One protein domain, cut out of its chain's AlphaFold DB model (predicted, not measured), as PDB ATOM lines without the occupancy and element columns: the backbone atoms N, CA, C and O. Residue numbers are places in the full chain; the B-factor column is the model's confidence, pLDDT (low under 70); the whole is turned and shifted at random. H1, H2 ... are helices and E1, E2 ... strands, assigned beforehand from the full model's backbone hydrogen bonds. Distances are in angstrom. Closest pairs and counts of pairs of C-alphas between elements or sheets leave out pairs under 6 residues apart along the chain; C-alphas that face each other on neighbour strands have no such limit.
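This is residues 4 to 117 of the 117 residues of an uncharacterized protein of Cellulomonas sp. 73-92 (UniProt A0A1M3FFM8). A twisted sheet of four strands forms the middle, with the long helix H2 over one face and the helices H3 and H4 over the other. The long hairpin E1 and E2 makes the body of the sheet, and the short strands E3 and E4 pair with different parts of E2 along its other side; the small helix H1 is near H2 and only grazes the sheet. The printed part has 114 residues, with four named helices and four named strands in the order H1 H2 E1 E2 E3 E4 H3 H4. The sheet is branched and its neighbour pairs are antiparallel; the class is mixed, helices and strands. The whole is compact, with a radius of gyration of the C-alphas of 13.9 A, and spans 40 by 34 by 22 A.

H1 is residues 8 to 15, beginning at C-alpha 8 (146.532, 85.798, 100.581). H2, residues 29 to 44, is 23.4 A long. E1, residues 50 to 58, is 25.9 A long, and E2, residues 63 to 72, is 30.5 A long, beginning at C-alpha 63 (139.983, 105.758, 97.223). E3 is residues 76 to 79 and E4 is residues 83 to 87. H3, residues 96 to 107, is 16.4 A long. H4, residues 112 to 116, ends at C-alpha 116 (145.666, 89.797, 83.431).

E1 to E3 form a meander, each strand the antiparallel neighbour of the one before. E1 lies on one side of E2, with N 55 and O 67 2.8 A apart, within hydrogen-bond range. E3 and E4 lie on the other side: N 78 and O 70 are 2.8 A apart, and N 83 and O 66 are 2.8 A apart, both within hydrogen-bond range. Residues 4 to 5 pair parallel with residues 51 to 52 of E1. H2 is on the sheet at a height of 9.7 A, slantwise to the strands at 33 degrees to E2 on the local plane; its closest C-alphas to E1 are those of Ile 38 and Ile 51, 7.3 A apart. H3 is on the opposite face at a height of 10.3 A. H4 is on the same face as H3, at a height of 7.8 A, and the closest C-alphas of H4 and E3 are those of Ala 113 and Ala 78, 5.2 A apart. H3 and H4 touch, their closest C-alphas being those of Gly 105 and Ala 115, 4.3 A apart. Every O i to N i+4 pair is within hydrogen-bond range in H1, H3 and H4, and 11 of 12 are in H2.

The C-alphas farthest apart are those of Pro 46 and Thr 62, at 39.8 A. The printed part has no cut, and the link from H1 to H2, 13 residues, is long. The mean pLDDT of the printed part is 84.7; residues 8 to 9 and 18 to 30 are under 70.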
ATOM      1  N   MET A   4     143.623  78.852  89.987       88.62
ATOM      2  CA  MET A   4     143.347  79.309  91.351       88.62
ATOM      3  C   MET A   4     143.421  80.833  91.407       88.62
ATOM      4  O   MET A   4     144.420  81.430  91.015       88.62
ATOM      5  N   ILE A   5     142.357  81.465  91.899       89.38
ATOM      6  CA  ILE A   5     142.273  82.916  92.083       89.38
ATOM      7  C   ILE A   5     141.843  83.155  93.523       89.38
ATOM      8  O   ILE A   5     140.795  82.658  93.931       89.38
ATOM      9  N   GLY A   6     142.645  83.887  94.285       82.19
ATOM     10  CA  GLY A   6     142.369  84.142  95.696       82.19
ATOM     11  C   GLY A   6     143.228  85.267  96.244       82.19
ATOM     12  O   GLY A   6     144.232  85.639  95.641       82.19
ATOM     13  N   SER A   7     142.819  85.846  97.365       74.88
ATOM     14  CA  SER A   7     143.674  86.703  98.189       74.88
ATOM     15  C   SER A   7     144.624  85.856  99.036       74.88
ATOM     16  O   SER A   7     144.416  84.655  99.185       74.88
ATOM     17  N   GLU A   8     145.653  86.467  99.614       67.56
ATOM     18  CA  GLU A   8     146.532  85.798 100.581       67.56
ATOM     19  C   GLU A   8     145.768  85.101 101.712       67.56
ATOM     20  O   GLU A   8     146.056  83.945 102.020       67.56
ATOM     21  N   GLU A   9     144.770  85.775 102.292       68.44
ATOM     22  CA  GLU A   9     143.934  85.198 103.348       68.44
ATOM     23  C   GLU A   9     143.242  83.917 102.870       68.44
ATOM     24  O   GLU A   9     143.153  82.946 103.621       68.44
ATOM     25  N   ASP A  10     142.814  83.875 101.602       74.69
ATOM     26  CA  ASP A  10     142.213  82.681 101.009       74.69
ATOM     27  C   ASP A  10     143.241  81.550 100.864       74.69
ATOM     28  O   ASP A  10     142.906  80.394 101.114       74.69
ATOM     29  N   PHE A  11     144.494  81.845 100.502       72.31
ATOM     30  CA  PHE A  11     145.549  80.826 100.421       72.31
ATOM     31  C   PHE A  11     145.870  80.238 101.802       72.31
ATOM     32  O   PHE A  11     145.936  79.014 101.955       72.31
ATOM     33  N   ALA A  12     145.979  81.082 102.828       70.38
ATOM     34  CA  ALA A  12     146.217  80.627 104.193       70.38
ATOM     35  C   ALA A  12     145.031  79.808 104.728       70.38
ATOM     36  O   ALA A  12     145.208  78.690 105.215       70.38
ATOM     37  N   ALA A  13     143.808  80.324 104.588       70.75
ATOM     38  CA  ALA A  13     142.614  79.704 105.154       70.75
ATOM     39  C   ALA A  13     142.148  78.453 104.393       70.75
ATOM     40  O   ALA A  13     141.673  77.502 105.017       70.75
ATOM     41  N   ALA A  14     142.244  78.444 103.059       73.44
ATOM     42  CA  ALA A  14     141.691  77.365 102.240       73.44
ATOM     43  C   ALA A  14     142.682  76.224 101.991       73.44
ATOM     44  O   ALA A  14     142.251  75.074 101.890       73.44
ATOM     45  N   ILE A  15     143.982  76.523 101.868       73.06
ATOM     46  CA  ILE A  15     144.996  75.520 101.505       73.06
ATOM     47  C   ILE A  15     146.209  75.472 102.446       73.06
ATOM     48  O   ILE A  15     147.082  74.632 102.253       73.06
ATOM     49  N   GLY A  16     146.245  76.299 103.498       75.12
ATOM     50  CA  GLY A  16     147.245  76.206 104.567       75.12
ATOM     51  C   GLY A  16     148.619  76.788 104.228       75.12
ATOM     52  O   GLY A  16     149.596  76.428 104.882       75.12
ATOM     53  N   PHE A  17     148.709  77.664 103.223       72.12
ATOM     54  CA  PHE A  17     149.952  78.343 102.848       72.12
ATOM     55  C   PHE A  17     149.954  79.768 103.400       72.12
ATOM     56  O   PHE A  17     149.243  80.632 102.895       72.12
ATOM     57  N   GLU A  18     150.750  80.009 104.442       66.69
ATOM     58  CA  GLU A  18     150.971  81.359 104.966       66.69
ATOM     59  C   GLU A  18     151.969  82.117 104.087       66.69
ATOM     60  O   GLU A  18     153.031  81.591 103.736       66.69
ATOM     61  N   VAL A  19     151.659  83.371 103.759       64.25
ATOM     62  CA  VAL A  19     152.616  84.257 103.099       64.25
ATOM     63  C   VAL A  19     153.377  85.011 104.185       64.25
ATOM     64  O   VAL A  19     152.816  85.727 105.009       64.25
ATOM     65  N   ALA A  20     154.691  84.815 104.234       61.78
ATOM     66  CA  ALA A  20     155.517  85.480 105.228       61.78
ATOM     67  C   ALA A  20     155.705  86.963 104.867       61.78
ATOM     68  O   ALA A  20     156.269  87.280 103.821       61.78
ATOM     69  N   GLY A  21     155.331  87.858 105.786       58.06
ATOM     70  CA  GLY A  21     155.727  89.268 105.741       58.06
ATOM     71  C   GLY A  21     154.753  90.228 105.061       58.06
ATOM     72  O   GLY A  21     155.178  91.337 104.754       58.06
ATOM     73  N   VAL A  22     153.492  89.843 104.856       55.41
ATOM     74  CA  VAL A  22     152.489  90.748 104.284       55.41
ATOM     75  C   VAL A  22     151.808  91.573 105.378       55.41
ATOM     76  O   VAL A  22     151.435  91.073 106.440       55.41
ATOM     77  N   ASP A  23     151.722  92.877 105.130       54.75
ATOM     78  CA  ASP A  23     150.960  93.855 105.909       54.75
ATOM     79  C   ASP A  23     149.542  93.955 105.311       54.75
ATOM     80  O   ASP A  23     149.357  93.804 104.104       54.75
ATOM     81  N   GLU A  24     148.538  94.282 106.131       52.75
ATOM     82  CA  GLU A  24     147.197  94.681 105.669       52.75
ATOM     83  C   GLU A  24     147.259  95.800 104.601       52.75
ATOM     84  O   GLU A  24     146.345  95.963 103.785       52.75
ATOM     85  N   ASN A  25     148.353  96.569 104.577       50.66
ATOM     86  CA  ASN A  25     148.691  97.529 103.533       50.66
ATOM     87  C   ASN A  25     149.584  96.908 102.454       50.66
ATOM     88  O   ASN A  25     150.810  96.907 102.571       50.66
ATOM     89  N   LEU A  26     148.961  96.477 101.351       50.81
ATOM     90  CA  LEU A  26     149.688  95.880 100.236       50.81
ATOM     91  C   LEU A  26     150.732  96.860  99.635       50.81
ATOM     92  O   LEU A  26     150.387  97.926  99.113       50.81
ATOM     93  N   SER A  27     152.010  96.503  99.731       57.34
ATOM     94  CA  SER A  27     153.223  97.209  99.328       57.34
ATOM     95  C   SER A  27     153.997  96.432  98.246       57.34
ATOM     96  O   SER A  27     153.633  95.332  97.838       57.34
ATOM     97  N   SER A  28     155.118  96.980  97.758       55.16
ATOM     98  CA  SER A  28     156.001  96.252  96.830       55.16
ATOM     99  C   SER A  28     156.581  94.961  97.423       55.16
ATOM    100  O   SER A  28     156.989  94.090  96.658       55.16
ATOM    101  N   LEU A  29     156.621  94.851  98.757       52.91
ATOM    102  CA  LEU A  29     157.095  93.670  99.481       52.91
ATOM    103  C   LEU A  29     156.232  92.432  99.175       52.91
ATOM    104  O   LEU A  29     156.743  91.314  99.134       52.91
ATOM    105  N   ASP A  30     154.952  92.636  98.864       66.06
ATOM    106  CA  ASP A  30     153.990  91.536  98.745       66.06
ATOM    107  C   ASP A  30     154.072  90.824  97.406       66.06
ATOM    108  O   ASP A  30     153.631  89.687  97.273       66.06
ATOM    109  N   VAL A  31     154.691  91.451  96.405       72.06
ATOM    110  CA  VAL A  31     154.903  90.792  95.118       72.06
ATOM    111  C   VAL A  31     155.996  89.731  95.215       72.06
ATOM    112  O   VAL A  31     155.862  88.660  94.626       72.06
ATOM    113  N   ASP A  32     157.055  90.011  95.975       76.19
ATOM    114  CA  ASP A  32     158.132  89.050  96.218       76.19
ATOM    115  C   ASP A  32     157.663  87.950  97.182       76.19
ATOM    116  O   ASP A  32     157.956  86.771  96.969       76.19
ATOM    117  N   ALA A  33     156.865  88.314  98.191       75.94
ATOM    118  CA  ALA A  33     156.244  87.357  99.103       75.94
ATOM    119  C   ALA A  33     155.263  86.418  98.371       75.94
ATOM    120  O   ALA A  33     155.304  85.201  98.559       75.94
ATOM    121  N   PHE A  34     154.445  86.953  97.459       79.25
ATOM    122  CA  PHE A  34     153.551  86.158  96.619       79.25
ATOM    123  C   PHE A  34     154.311  85.241  95.656       79.25
ATOM    124  O   PHE A  34     153.933  84.083  95.494       79.25
ATOM    125  N   ALA A  35     155.404  85.717  95.046       79.00
ATOM    126  CA  ALA A  35     156.252  84.874  94.205       79.00
ATOM    127  C   ALA A  35     156.820  83.680  94.994       79.00
ATOM    128  O   ALA A  35     156.755  82.546  94.521       79.00
ATOM    129  N   ALA A  36     157.293  83.911  96.224       81.50
ATOM    130  CA  ALA A  36     157.782  82.843  97.094       81.50
ATOM    131  C   ALA A  36     156.679  81.844  97.495       81.50
ATOM    132  O   ALA A  36     156.931  80.641  97.558       81.50
ATOM    133  N   MET A  37     155.455  82.322  97.744       82.44
ATOM    134  CA  MET A  37     154.311  81.457  98.048       82.44
ATOM    135  C   MET A  37     153.879  80.622  96.835       82.44
ATOM    136  O   MET A  37     153.643  79.422  96.980       82.44
ATOM    137  N   ILE A  38     153.846  81.206  95.632       84.56
ATOM    138  CA  ILE A  38     153.526  80.475  94.398       84.56
ATOM    139  C   ILE A  38     154.453  79.287  94.186       84.56
ATOM    140  O   ILE A  38     153.971  78.229  93.789       84.56
ATOM    141  N   ASP A  39     155.754  79.429  94.441       83.81
ATOM    142  CA  ASP A  39     156.695  78.322  94.252       83.81
ATOM    143  C   ASP A  39     156.327  77.121  95.139       83.81
ATOM    144  O   ASP A  39     156.397  75.969  94.706       83.81
ATOM    145  N   GLN A  40     155.867  77.383  96.367       85.12
ATOM    146  CA  GLN A  40     155.423  76.345  97.297       85.12
ATOM    147  C   GLN A  40     154.081  75.737  96.869       85.12
ATOM    148  O   GLN A  40     153.954  74.514  96.784       85.12
ATOM    149  N   VAL A  41     153.097  76.577  96.536       84.94
ATOM    150  CA  VAL A  41     151.758  76.139  96.107       84.94
ATOM    151  C   VAL A  41     151.831  75.367  94.787       84.94
ATOM    152  O   VAL A  41     151.193  74.329  94.630       84.94
ATOM    153  N   GLY A  42     152.638  75.831  93.834       84.06
ATOM    154  CA  GLY A  42     152.853  75.181  92.545       84.06
ATOM    155  C   GLY A  42     153.593  73.844  92.654       84.06
ATOM    156  O   GLY A  42     153.409  72.985  91.784       84.06
ATOM    157  N   ALA A  43     154.396  73.644  93.704       86.75
ATOM    158  CA  ALA A  43     155.019  72.359  94.010       86.75
ATOM    159  C   ALA A  43     154.032  71.375  94.660       86.75
ATOM    160  O   ALA A  43     153.990  70.212  94.259       86.75
ATOM    161  N   GLU A  44     153.221  71.837  95.616       89.69
ATOM    162  CA  GLU A  44     152.226  71.007  96.315       89.69
ATOM    163  C   GLU A  44     151.053  70.610  95.406       89.69
ATOM    164  O   GLU A  44     150.578  69.474  95.442       89.69
ATOM    165  N   TYR A  45     150.609  71.527  94.540       88.19
ATOM    166  CA  TYR A  45     149.485  71.330  93.626       88.19
ATOM    167  C   TYR A  45     149.963  71.297  92.166       88.19
ATOM    168  O   TYR A  45     149.819  72.278  91.422       88.19
ATOM    169  N   PRO A  46     150.495  70.152  91.691       87.56
ATOM    170  CA  PRO A  46     151.014  70.015  90.330       87.56
ATOM    171  C   PRO A  46     149.947  70.252  89.249       87.56
ATOM    172  O   PRO A  46     150.277  70.571  88.110       87.56
ATOM    173  N   ASN A  47     148.664  70.126  89.600       89.44
ATOM    174  CA  ASN A  47     147.527  70.371  88.716       89.44
ATOM    175  C   ASN A  47     147.165  71.855  88.539       89.44
ATOM    176  O   ASN A  47     146.353  72.159  87.671       89.44
ATOM    177  N   PHE A  48     147.703  72.784  89.337       90.25
ATOM    178  CA  PHE A  48     147.473  74.212  89.096       90.25
ATOM    179  C   PHE A  48     148.298  74.670  87.899       90.25
ATOM    180  O   PHE A  48     149.524  74.586  87.922       90.25
ATOM    181  N   ALA A  49     147.621  75.137  86.855       92.69
ATOM    182  CA  ALA A  49     148.217  75.713  85.659       92.69
ATOM    183  C   ALA A  49     148.406  77.229  85.794       92.69
ATOM    184  O   ALA A  49     149.396  77.753  85.286       92.69
ATOM    185  N   VAL A  50     147.488  77.913  86.491       94.19
ATOM    186  CA  VAL A  50     147.528  79.361  86.742       94.19
ATOM    187  C   VAL A  50     147.149  79.669  88.192       94.19
ATOM    188  O   VAL A  50     146.187  79.107  88.716       94.19
ATOM    189  N   ILE A  51     147.879  80.586  88.824       92.44
ATOM    190  CA  ILE A  51     147.587  81.141  90.152       92.44
ATOM    191  C   ILE A  51     147.560  82.665  90.026       92.44
ATOM    192  O   ILE A  51     148.484  83.237  89.457       92.44
ATOM    193  N   ALA A  52     146.530  83.337  90.536       92.00
ATOM    194  CA  ALA A  52     146.429  84.792  90.461       92.00
ATOM    195  C   ALA A  52     145.845  85.415  91.732       92.00
ATOM    196  O   ALA A  52     145.038  84.804  92.434       92.00
ATOM    197  N   THR A  53     146.224  86.664  91.993       89.50
ATOM    198  CA  THR A  53     145.651  87.474  93.066       89.50
ATOM    199  C   THR A  53     145.526  88.938  92.660       89.50
ATOM    200  O   THR A  53     146.287  89.454  91.837       89.50
ATOM    201  N   THR A  54     144.549  89.623  93.245       88.44
ATOM    202  CA  THR A  54     144.397  91.076  93.125       88.44
ATOM    203  C   THR A  54     145.160  91.776  94.236       88.44
ATOM    204  O   THR A  54     145.021  91.409  95.400       88.44
ATOM    205  N   LEU A  55     145.865  92.846  93.892       85.44
ATOM    206  CA  LEU A  55     146.541  93.725  94.835       85.44
ATOM    207  C   LEU A  55     145.650  94.936  95.125       85.44
ATOM    208  O   LEU A  55     145.361  95.717  94.218       85.44
ATOM    209  N   ARG A  56     145.176  95.086  96.366       82.44
ATOM    210  CA  ARG A  56     144.274  96.179  96.758       82.44
ATOM    211  C   ARG A  56     144.721  96.853  98.043       82.44
ATOM    212  O   ARG A  56     144.593  96.274  99.112       82.44
ATOM    213  N   THR A  57     145.111  98.115  97.949       85.31
ATOM    214  CA  THR A  57     145.426  98.925  99.133       85.31
ATOM    215  C   THR A  57     144.272  99.883  99.381       85.31
ATOM    216  O   THR A  57     144.001 100.774  98.573       85.31
ATOM    217  N   VAL A  58     143.543  99.678 100.477       87.00
ATOM    218  CA  VAL A  58     142.376 100.499 100.820       87.00
ATOM    219  C   VAL A  58     142.844 101.754 101.547       87.00
ATOM    220  O   VAL A  58     143.218 101.692 102.713       87.00
ATOM    221  N   ARG A  59     142.806 102.914 100.880       88.62
ATOM    222  CA  ARG A  59     143.159 104.198 101.519       88.62
ATOM    223  C   ARG A  59     141.953 104.819 102.218       88.62
ATOM    224  O   ARG A  59     142.083 105.462 103.255       88.62
ATOM    225  N   SER A  60     140.770 104.654 101.632       91.62
ATOM    226  CA  SER A  60     139.473 105.026 102.204       91.62
ATOM    227  C   SER A  60     138.352 104.265 101.493       91.62
ATOM    228  O   SER A  60     138.587 103.617 100.480       91.62
ATOM    229  N   ALA A  61     137.106 104.399 101.955       90.38
ATOM    230  CA  ALA A  61     135.957 103.825 101.249       90.38
ATOM    231  C   ALA A  61     135.810 104.330  99.796       90.38
ATOM    232  O   ALA A  61     135.217 103.636  98.973       90.38
ATOM    233  N   THR A  62     136.346 105.516  99.489       94.12
ATOM    234  CA  THR A  62     136.265 106.154  98.167       94.12
ATOM    235  C   THR A  62     137.527 105.963  97.337       94.12
ATOM    236  O   THR A  62     137.434 106.017  96.124       94.12
ATOM    237  N   VAL A  63     138.697 105.753  97.941       94.31
ATOM    238  CA  VAL A  63     139.983 105.758  97.223       94.31
ATOM    239  C   VAL A  63     140.764 104.497  97.545       94.31
ATOM    240  O   VAL A  63     141.168 104.308  98.694       94.31
ATOM    241  N   ASN A  64     141.035 103.694  96.517       91.06
ATOM    242  CA  ASN A  64     141.811 102.462  96.618       91.06
ATOM    243  C   ASN A  64     142.902 102.414  95.551       91.06
ATOM    244  O   ASN A  64     142.714 102.886  94.432       91.06
ATOM    245  N   ASP A  65     144.011 101.765  95.873       90.38
ATOM    246  CA  ASP A  65     144.958 101.315  94.862       90.38
ATOM    247  C   ASP A  65     144.498  99.955  94.328       90.38
ATOM    248  O   ASP A  65     143.948  99.139  95.074       90.38
ATOM    249  N   TRP A  66     144.708  99.708  93.037       89.94
ATOM    250  CA  TRP A  66     144.341  98.451  92.396       89.94
ATOM    251  C   TRP A  66     145.480  97.912  91.537       89.94
ATOM    252  O   TRP A  66     146.168  98.653  90.838       89.94
ATOM    253  N   GLY A  67     145.666  96.604  91.553       90.56
ATOM    254  CA  GLY A  67     146.542  95.870  90.657       90.56
ATOM    255  C   GLY A  67     146.212  94.386  90.698       90.56
ATOM    256  O   GLY A  67     145.303  93.951  91.407       90.56
ATOM    257  N   ALA A  68     146.981  93.597  89.963       91.50
ATOM    258  CA  ALA A  68     146.892  92.148  89.997       91.50
ATOM    259  C   ALA A  68     148.237  91.535  89.622       91.50
ATOM    260  O   ALA A  68     149.038  92.141  88.905       91.50
ATOM    261  N   ILE A  69     148.470  90.329  90.110       91.56
ATOM    262  CA  ILE A  69     149.631  89.512  89.776       91.56
ATOM    263  C   ILE A  69     149.161  88.090  89.510       91.56
ATOM    264  O   ILE A  69     148.197  87.615  90.114       91.56
ATOM    265  N   ALA A  70     149.829  87.424  88.582       93.56
ATOM    266  CA  ALA A  70     149.539  86.045  88.245       93.56
ATOM    267  C   ALA A  70     150.816  85.286  87.928       93.56
ATOM    268  O   ALA A  70     151.852  85.865  87.610       93.56
ATOM    269  N   TRP A  71     150.712  83.972  87.980       93.81
ATOM    270  CA  TRP A  71     151.728  83.049  87.532       93.81
ATOM    271  C   TRP A  71     151.081  81.924  86.745       93.81
ATOM    272  O   TRP A  71     150.003  81.455  87.112       93.81
ATOM    273  N   SER A  72     151.748  81.472  85.689       94.31
ATOM    274  CA  SER A  72     151.417  80.225  85.011       94.31
ATOM    275  C   SER A  72     152.641  79.332  84.875       94.31
ATOM    276  O   SER A  72     153.780  79.803  84.874       94.31
ATOM    277  N   ARG A  73     152.408  78.029  84.712       90.50
ATOM    278  CA  ARG A  73     153.490  77.068  84.448       90.50
ATOM    279  C   ARG A  73     154.241  77.355  83.150       90.50
ATOM    280  O   ARG A  73     155.447  77.133  83.096       90.50
ATOM    281  N   ASP A  74     153.525  77.826  82.134       92.38
ATOM    282  CA  ASP A  74     154.062  77.978  80.782       92.38
ATOM    283  C   ASP A  74     154.757  79.331  80.574       92.38
ATOM    284  O   ASP A  74     155.754  79.408  79.858       92.38
ATOM    285  N   GLU A  75     154.255  80.395  81.207       94.62
ATOM    286  CA  GLU A  75     154.724  81.773  80.984       94.62
ATOM    287  C   GLU A  75     155.424  82.385  82.206       94.62
ATOM    288  O   GLU A  75     156.108  83.401  82.082       94.62
ATOM    289  N   GLY A  76     155.303  81.775  83.387       92.06
ATOM    290  CA  GLY A  76     155.853  82.316  84.625       92.06
ATOM    291  C   GLY A  76     155.042  83.503  85.144       92.06
ATOM    292  O   GLY A  76     153.817  83.501  85.082       92.06
ATOM    293  N   PHE A  77     155.723  84.496  85.721       91.88
ATOM    294  CA  PHE A  77     155.090  85.589  86.463       91.88
ATOM    295  C   PHE A  77     154.637  86.753  85.568       91.88
ATOM    296  O   PHE A  77     155.396  87.232  84.727       91.88
ATOM    297  N   ALA A  78     153.445  87.284  85.832       93.31
ATOM    298  CA  ALA A  78     152.872  88.460  85.189       93.31
ATOM    299  C   ALA A  78     152.321  89.452  86.225       93.31
ATOM    300  O   ALA A  78     151.898  89.079  87.321       93.31
ATOM    301  N   ARG A  79     152.322  90.741  85.867       92.38
ATOM    302  CA  ARG A  79     151.802  91.841  86.690       92.38
ATOM    303  C   ARG A  79     150.922  92.731  85.821       92.38
ATOM    304  O   ARG A  79     151.382  93.162  84.768       92.38
ATOM    305  N   ALA A  80     149.708  93.020  86.275       92.88
ATOM    306  CA  ALA A  80     148.883  94.067  85.685       92.88
ATOM    307  C   ALA A  80     149.413  95.448  86.074       92.88
ATOM    308  O   ALA A  80     150.089  95.622  87.098       92.88
ATOM    309  N   THR A  81     149.045  96.452  85.287       92.44
ATOM    310  CA  THR A  81     149.343  97.851  85.579       92.44
ATOM    311  C   THR A  81     148.795  98.237  86.952       92.44
ATOM    312  O   THR A  81     147.592  98.150  87.220       92.44
ATOM    313  N   HIS A  82     149.684  98.705  87.829       91.25
ATOM    314  CA  HIS A  82     149.282  99.230  89.125       91.25
ATOM    315  C   HIS A  82     148.616 100.599  88.955       91.25
ATOM    316  O   HIS A  82     149.179 101.518  88.358       91.25
ATOM    317  N   ARG A  83     147.399 100.720  89.481       91.81
ATOM    318  CA  ARG A  83     146.515 101.880  89.373       91.81
ATOM    319  C   ARG A  83     146.333 102.488  90.766       91.81
ATOM    320  O   ARG A  83     145.445 102.053  91.503       91.81
ATOM    321  N   PRO A  84     147.177 103.455  91.160       92.81
ATOM    322  CA  PRO A  84     147.056 104.096  92.458       92.81
ATOM    323  C   PRO A  84     145.900 105.103  92.477       92.81
ATOM    324  O   PRO A  84     145.644 105.791  91.489       92.81
ATOM    325  N   GLY A  85     145.250 105.240  93.631       93.31
ATOM    326  CA  GLY A  85     144.302 106.311  93.920       93.31
ATOM    327  C   GLY A  85     143.023 106.279  93.087       93.31
ATOM    328  O   GLY A  85     142.483 107.338  92.776       93.31
ATOM    329  N   MET A  86     142.541 105.094  92.710       93.38
ATOM    330  CA  MET A  86     141.287 104.962  91.975       93.38
ATOM    331  C   MET A  86     140.096 105.338  92.855       93.38
ATOM    332  O   MET A  86     139.949 104.829  93.969       93.38
ATOM    333  N   GLU A  87     139.224 106.191  92.321       95.38
ATOM    334  CA  GLU A  87     137.952 106.520  92.956       95.38
ATOM    335  C   GLU A  87     136.931 105.399  92.731       95.38
ATOM    336  O   GLU A  87     136.658 104.982  91.604       95.38
ATOM    337  N   ILE A  88     136.361 104.903  93.823       92.12
ATOM    338  CA  ILE A  88     135.393 103.814  93.835       92.12
ATOM    339  C   ILE A  88     133.984 104.398  93.829       92.12
ATOM    340  O   ILE A  88     133.557 105.033  94.792       92.12
ATOM    341  N   LEU A  89     133.251 104.137  92.744       91.88
ATOM    342  CA  LEU A  89     131.820 104.435  92.649       91.88
ATOM    343  C   LEU A  89     130.975 103.312  93.269       91.88
ATOM    344  O   LEU A  89     130.107 103.574  94.095       91.88
ATOM    345  N   ASP A  90     131.259 102.065  92.884       90.06
ATOM    346  CA  ASP A  90     130.690 100.849  93.463       90.06
ATOM    347  C   ASP A  90     131.795  99.790  93.583       90.06
ATOM    348  O   ASP A  90     132.578  99.579  92.656       90.06
ATOM    349  N   ARG A  91     131.886  99.152  94.753       84.25
ATOM    350  CA  ARG A  91     132.892  98.122  95.054       84.25
ATOM    351  C   ARG A  91     132.410  96.704  94.755       84.25
ATOM    352  O   ARG A  91     133.231  95.784  94.742       84.25
ATOM    353  N   VAL A  92     131.102  96.495  94.598       88.12
ATOM    354  CA  VAL A  92     130.524  95.161  94.396       88.12
ATOM    355  C   VAL A  92     131.016  94.589  93.066       88.12
ATOM    356  O   VAL A  92     131.000  95.262  92.041       88.12
ATOM    357  N   GLY A  93     131.503  93.346  93.089       85.44
ATOM    358  CA  GLY A  93     132.052  92.676  91.907       85.44
ATOM    359  C   GLY A  93     133.495  93.048  91.555       85.44
ATOM    360  O   GLY A  93     134.040  92.485  90.612       85.44
ATOM    361  N   GLY A  94     134.166  93.920  92.321       83.44
ATOM    362  CA  GLY A  94     135.560  94.311  92.059       83.44
ATOM    363  C   GLY A  94     136.603  93.187  92.202       83.44
ATOM    364  O   GLY A  94     137.776  93.417  91.923       83.44
ATOM    365  N   GLY A  95     136.200  92.002  92.677       81.00
ATOM    366  CA  GLY A  95     137.000  90.767  92.647       81.00
ATOM    367  C   GLY A  95     136.522  89.748  91.603       81.00
ATOM    368  O   GLY A  95     137.344  89.042  91.026       81.00
ATOM    369  N   ASP A  96     135.222  89.722  91.298       88.75
ATOM    370  CA  ASP A  96     134.644  88.792  90.321       88.75
ATOM    371  C   ASP A  96     134.956  89.205  88.878       88.75
ATOM    372  O   ASP A  96     135.245  88.357  88.033       88.75
ATOM    373  N   SER A  97     134.915  90.509  88.577       89.00
ATOM    374  CA  SER A  97     135.158  90.995  87.217       89.00
ATOM    375  C   SER A  97     136.603  90.788  86.743       89.00
ATOM    376  O   SER A  97     136.756  90.322  85.611       89.00
ATOM    377  N   PRO A  98     137.661  90.999  87.562       91.25
ATOM    378  CA  PRO A  98     139.021  90.638  87.164       91.25
ATOM    379  C   PRO A  98     139.200  89.126  86.997       91.25
ATOM    380  O   PRO A  98     139.837  88.691  86.043       91.25
ATOM    381  N   ALA A  99     138.598  88.315  87.876       92.62
ATOM    382  CA  ALA A  99     138.671  86.860  87.773       92.62
ATOM    383  C   ALA A  99     138.049  86.355  86.462       92.62
ATOM    384  O   ALA A  99     138.647  85.543  85.754       92.62
ATOM    385  N   TYR A 100     136.876  86.881  86.102       93.50
ATOM    386  CA  TYR A 100     136.238  86.576  84.825       93.50
ATOM    387  C   TYR A 100     137.080  87.044  83.632       93.50
ATOM    388  O   TYR A 100     137.232  86.288  82.673       93.50
ATOM    389  N   GLY A 101     137.637  88.261  83.689       94.75
ATOM    390  CA  GLY A 101     138.503  88.811  82.644       94.75
ATOM    391  C   GLY A 101     139.718  87.925  82.370       94.75
ATOM    392  O   GLY A 101     139.927  87.519  81.226       94.75
ATOM    393  N   LEU A 102     140.425  87.521  83.429       96.06
ATOM    394  CA  LEU A 102     141.562  86.605  83.348       96.06
ATOM    395  C   LEU A 102     141.171  85.272  82.710       96.06
ATOM    396  O   LEU A 102     141.777  84.850  81.727       96.06
ATOM    397  N   VAL A 103     140.131  84.614  83.234       95.19
ATOM    398  CA  VAL A 103     139.672  83.324  82.698       95.19
ATOM    399  C   VAL A 103     139.283  83.462  81.229       95.19
ATOM    400  O   VAL A 103     139.637  82.608  80.417       95.19
ATOM    401  N   ARG A 104     138.592  84.544  80.861       96.75
ATOM    402  CA  ARG A 104     138.194  84.782  79.478       96.75
ATOM    403  C   ARG A 104     139.401  84.983  78.558       96.75
ATOM    404  O   ARG A 104     139.429  84.378  77.492       96.75
ATOM    405  N   GLY A 105     140.388  85.780  78.966       96.88
ATOM    406  CA  GLY A 105     141.611  85.998  78.191       96.88
ATOM    407  C   GLY A 105     142.390  84.703  77.956       96.88
ATOM    408  O   GLY A 105     142.789  84.425  76.826       96.88
ATOM    409  N   LEU A 106     142.521  83.866  78.990       96.25
ATOM    410  CA  LEU A 106     143.167  82.553  78.888       96.25
ATOM    411  C   LEU A 106     142.413  81.610  77.938       96.25
ATOM    412  O   LEU A 106     143.030  80.946  77.108       96.25
ATOM    413  N   VAL A 107     141.077  81.575  78.018       95.94
ATOM    414  CA  VAL A 107     140.230  80.782  77.105       95.94
ATOM    415  C   VAL A 107     140.381  81.240  75.652       95.94
ATOM    416  O   VAL A 107     140.406  80.407  74.748       95.94
ATOM    417  N   ASP A 108     140.533  82.545  75.427       97.56
ATOM    418  CA  ASP A 108     140.752  83.128  74.100       97.56
ATOM    419  C   ASP A 108     142.220  82.995  73.622       97.56
ATOM    420  O   ASP A 108     142.572  83.504  72.554       97.56
ATOM    421  N   GLY A 109     143.083  82.309  74.383       96.06
ATOM    422  CA  GLY A 109     144.483  82.050  74.034       96.06
ATOM    423  C   GLY A 109     145.389  83.279  74.124       96.06
ATOM    424  O   GLY A 109     146.417  83.334  73.446       96.06
ATOM    425  N   GLN A 110     145.001  84.287  74.909       98.12
ATOM    426  CA  GLN A 110     145.845  85.451  75.158       98.12
ATOM    427  C   GLN A 110     147.032  85.073  76.057       98.12
ATOM    428  O   GLN A 110     146.857  84.256  76.962       98.12
ATOM    429  N   PRO A 111     148.209  85.702  75.866       97.69
ATOM    430  CA  PRO A 111     149.309  85.601  76.824       97.69
ATOM    431  C   PRO A 111     148.851  85.991  78.231       97.69
ATOM    432  O   PRO A 111     148.031  86.905  78.370       97.69
ATOM    433  N   LEU A 112     149.418  85.372  79.267       97.19
ATOM    434  CA  LEU A 112     149.039  85.600  80.665       97.19
ATOM    435  C   LEU A 112     149.025  87.090  81.026       97.19
ATOM    436  O   LEU A 112     148.073  87.568  81.638       97.19
ATOM    437  N   ALA A 113     150.052  87.837  80.613       96.69
ATOM    438  CA  ALA A 113     150.141  89.272  80.874       96.69
ATOM    439  C   ALA A 113     149.006  90.072  80.212       96.69
ATOM    440  O   ALA A 113     148.504  91.017  80.807       96.69
ATOM    441  N   THR A 114     148.578  89.676  79.011       97.62
ATOM    442  CA  THR A 114     147.454  90.307  78.305       97.62
ATOM    443  C   THR A 114     146.115  89.920  78.923       97.62
ATOM    444  O   THR A 114     145.217  90.748  78.988       97.62
ATOM    445  N   ALA A 115     145.961  88.670  79.370       97.00
ATOM    446  CA  ALA A 115     144.746  88.211  80.037       97.00
ATOM    447  C   ALA A 115     144.555  88.852  81.425       97.00
ATOM    448  O   ALA A 115     143.426  88.988  81.887       97.00
ATOM    449  N   LEU A 116     145.656  89.211  82.091       95.38
ATOM    450  CA  LEU A 116     145.666  89.797  83.431       95.38
ATOM    451  C   LEU A 116     145.396  91.313  83.452       95.38
ATOM    452  O   LEU A 116     144.969  91.827  84.488       95.38
ATOM    453  N   GLU A 117     145.692  92.020  82.359       93.81
ATOM    454  CA  GLU A 117     145.579  93.486  82.249       93.81
ATOM    455  C   GLU A 117     144.134  93.987  82.108       93.81
ATOM    456  O   GLU A 117     143.813  94.987  82.796       93.81
TER     457      GLU A 117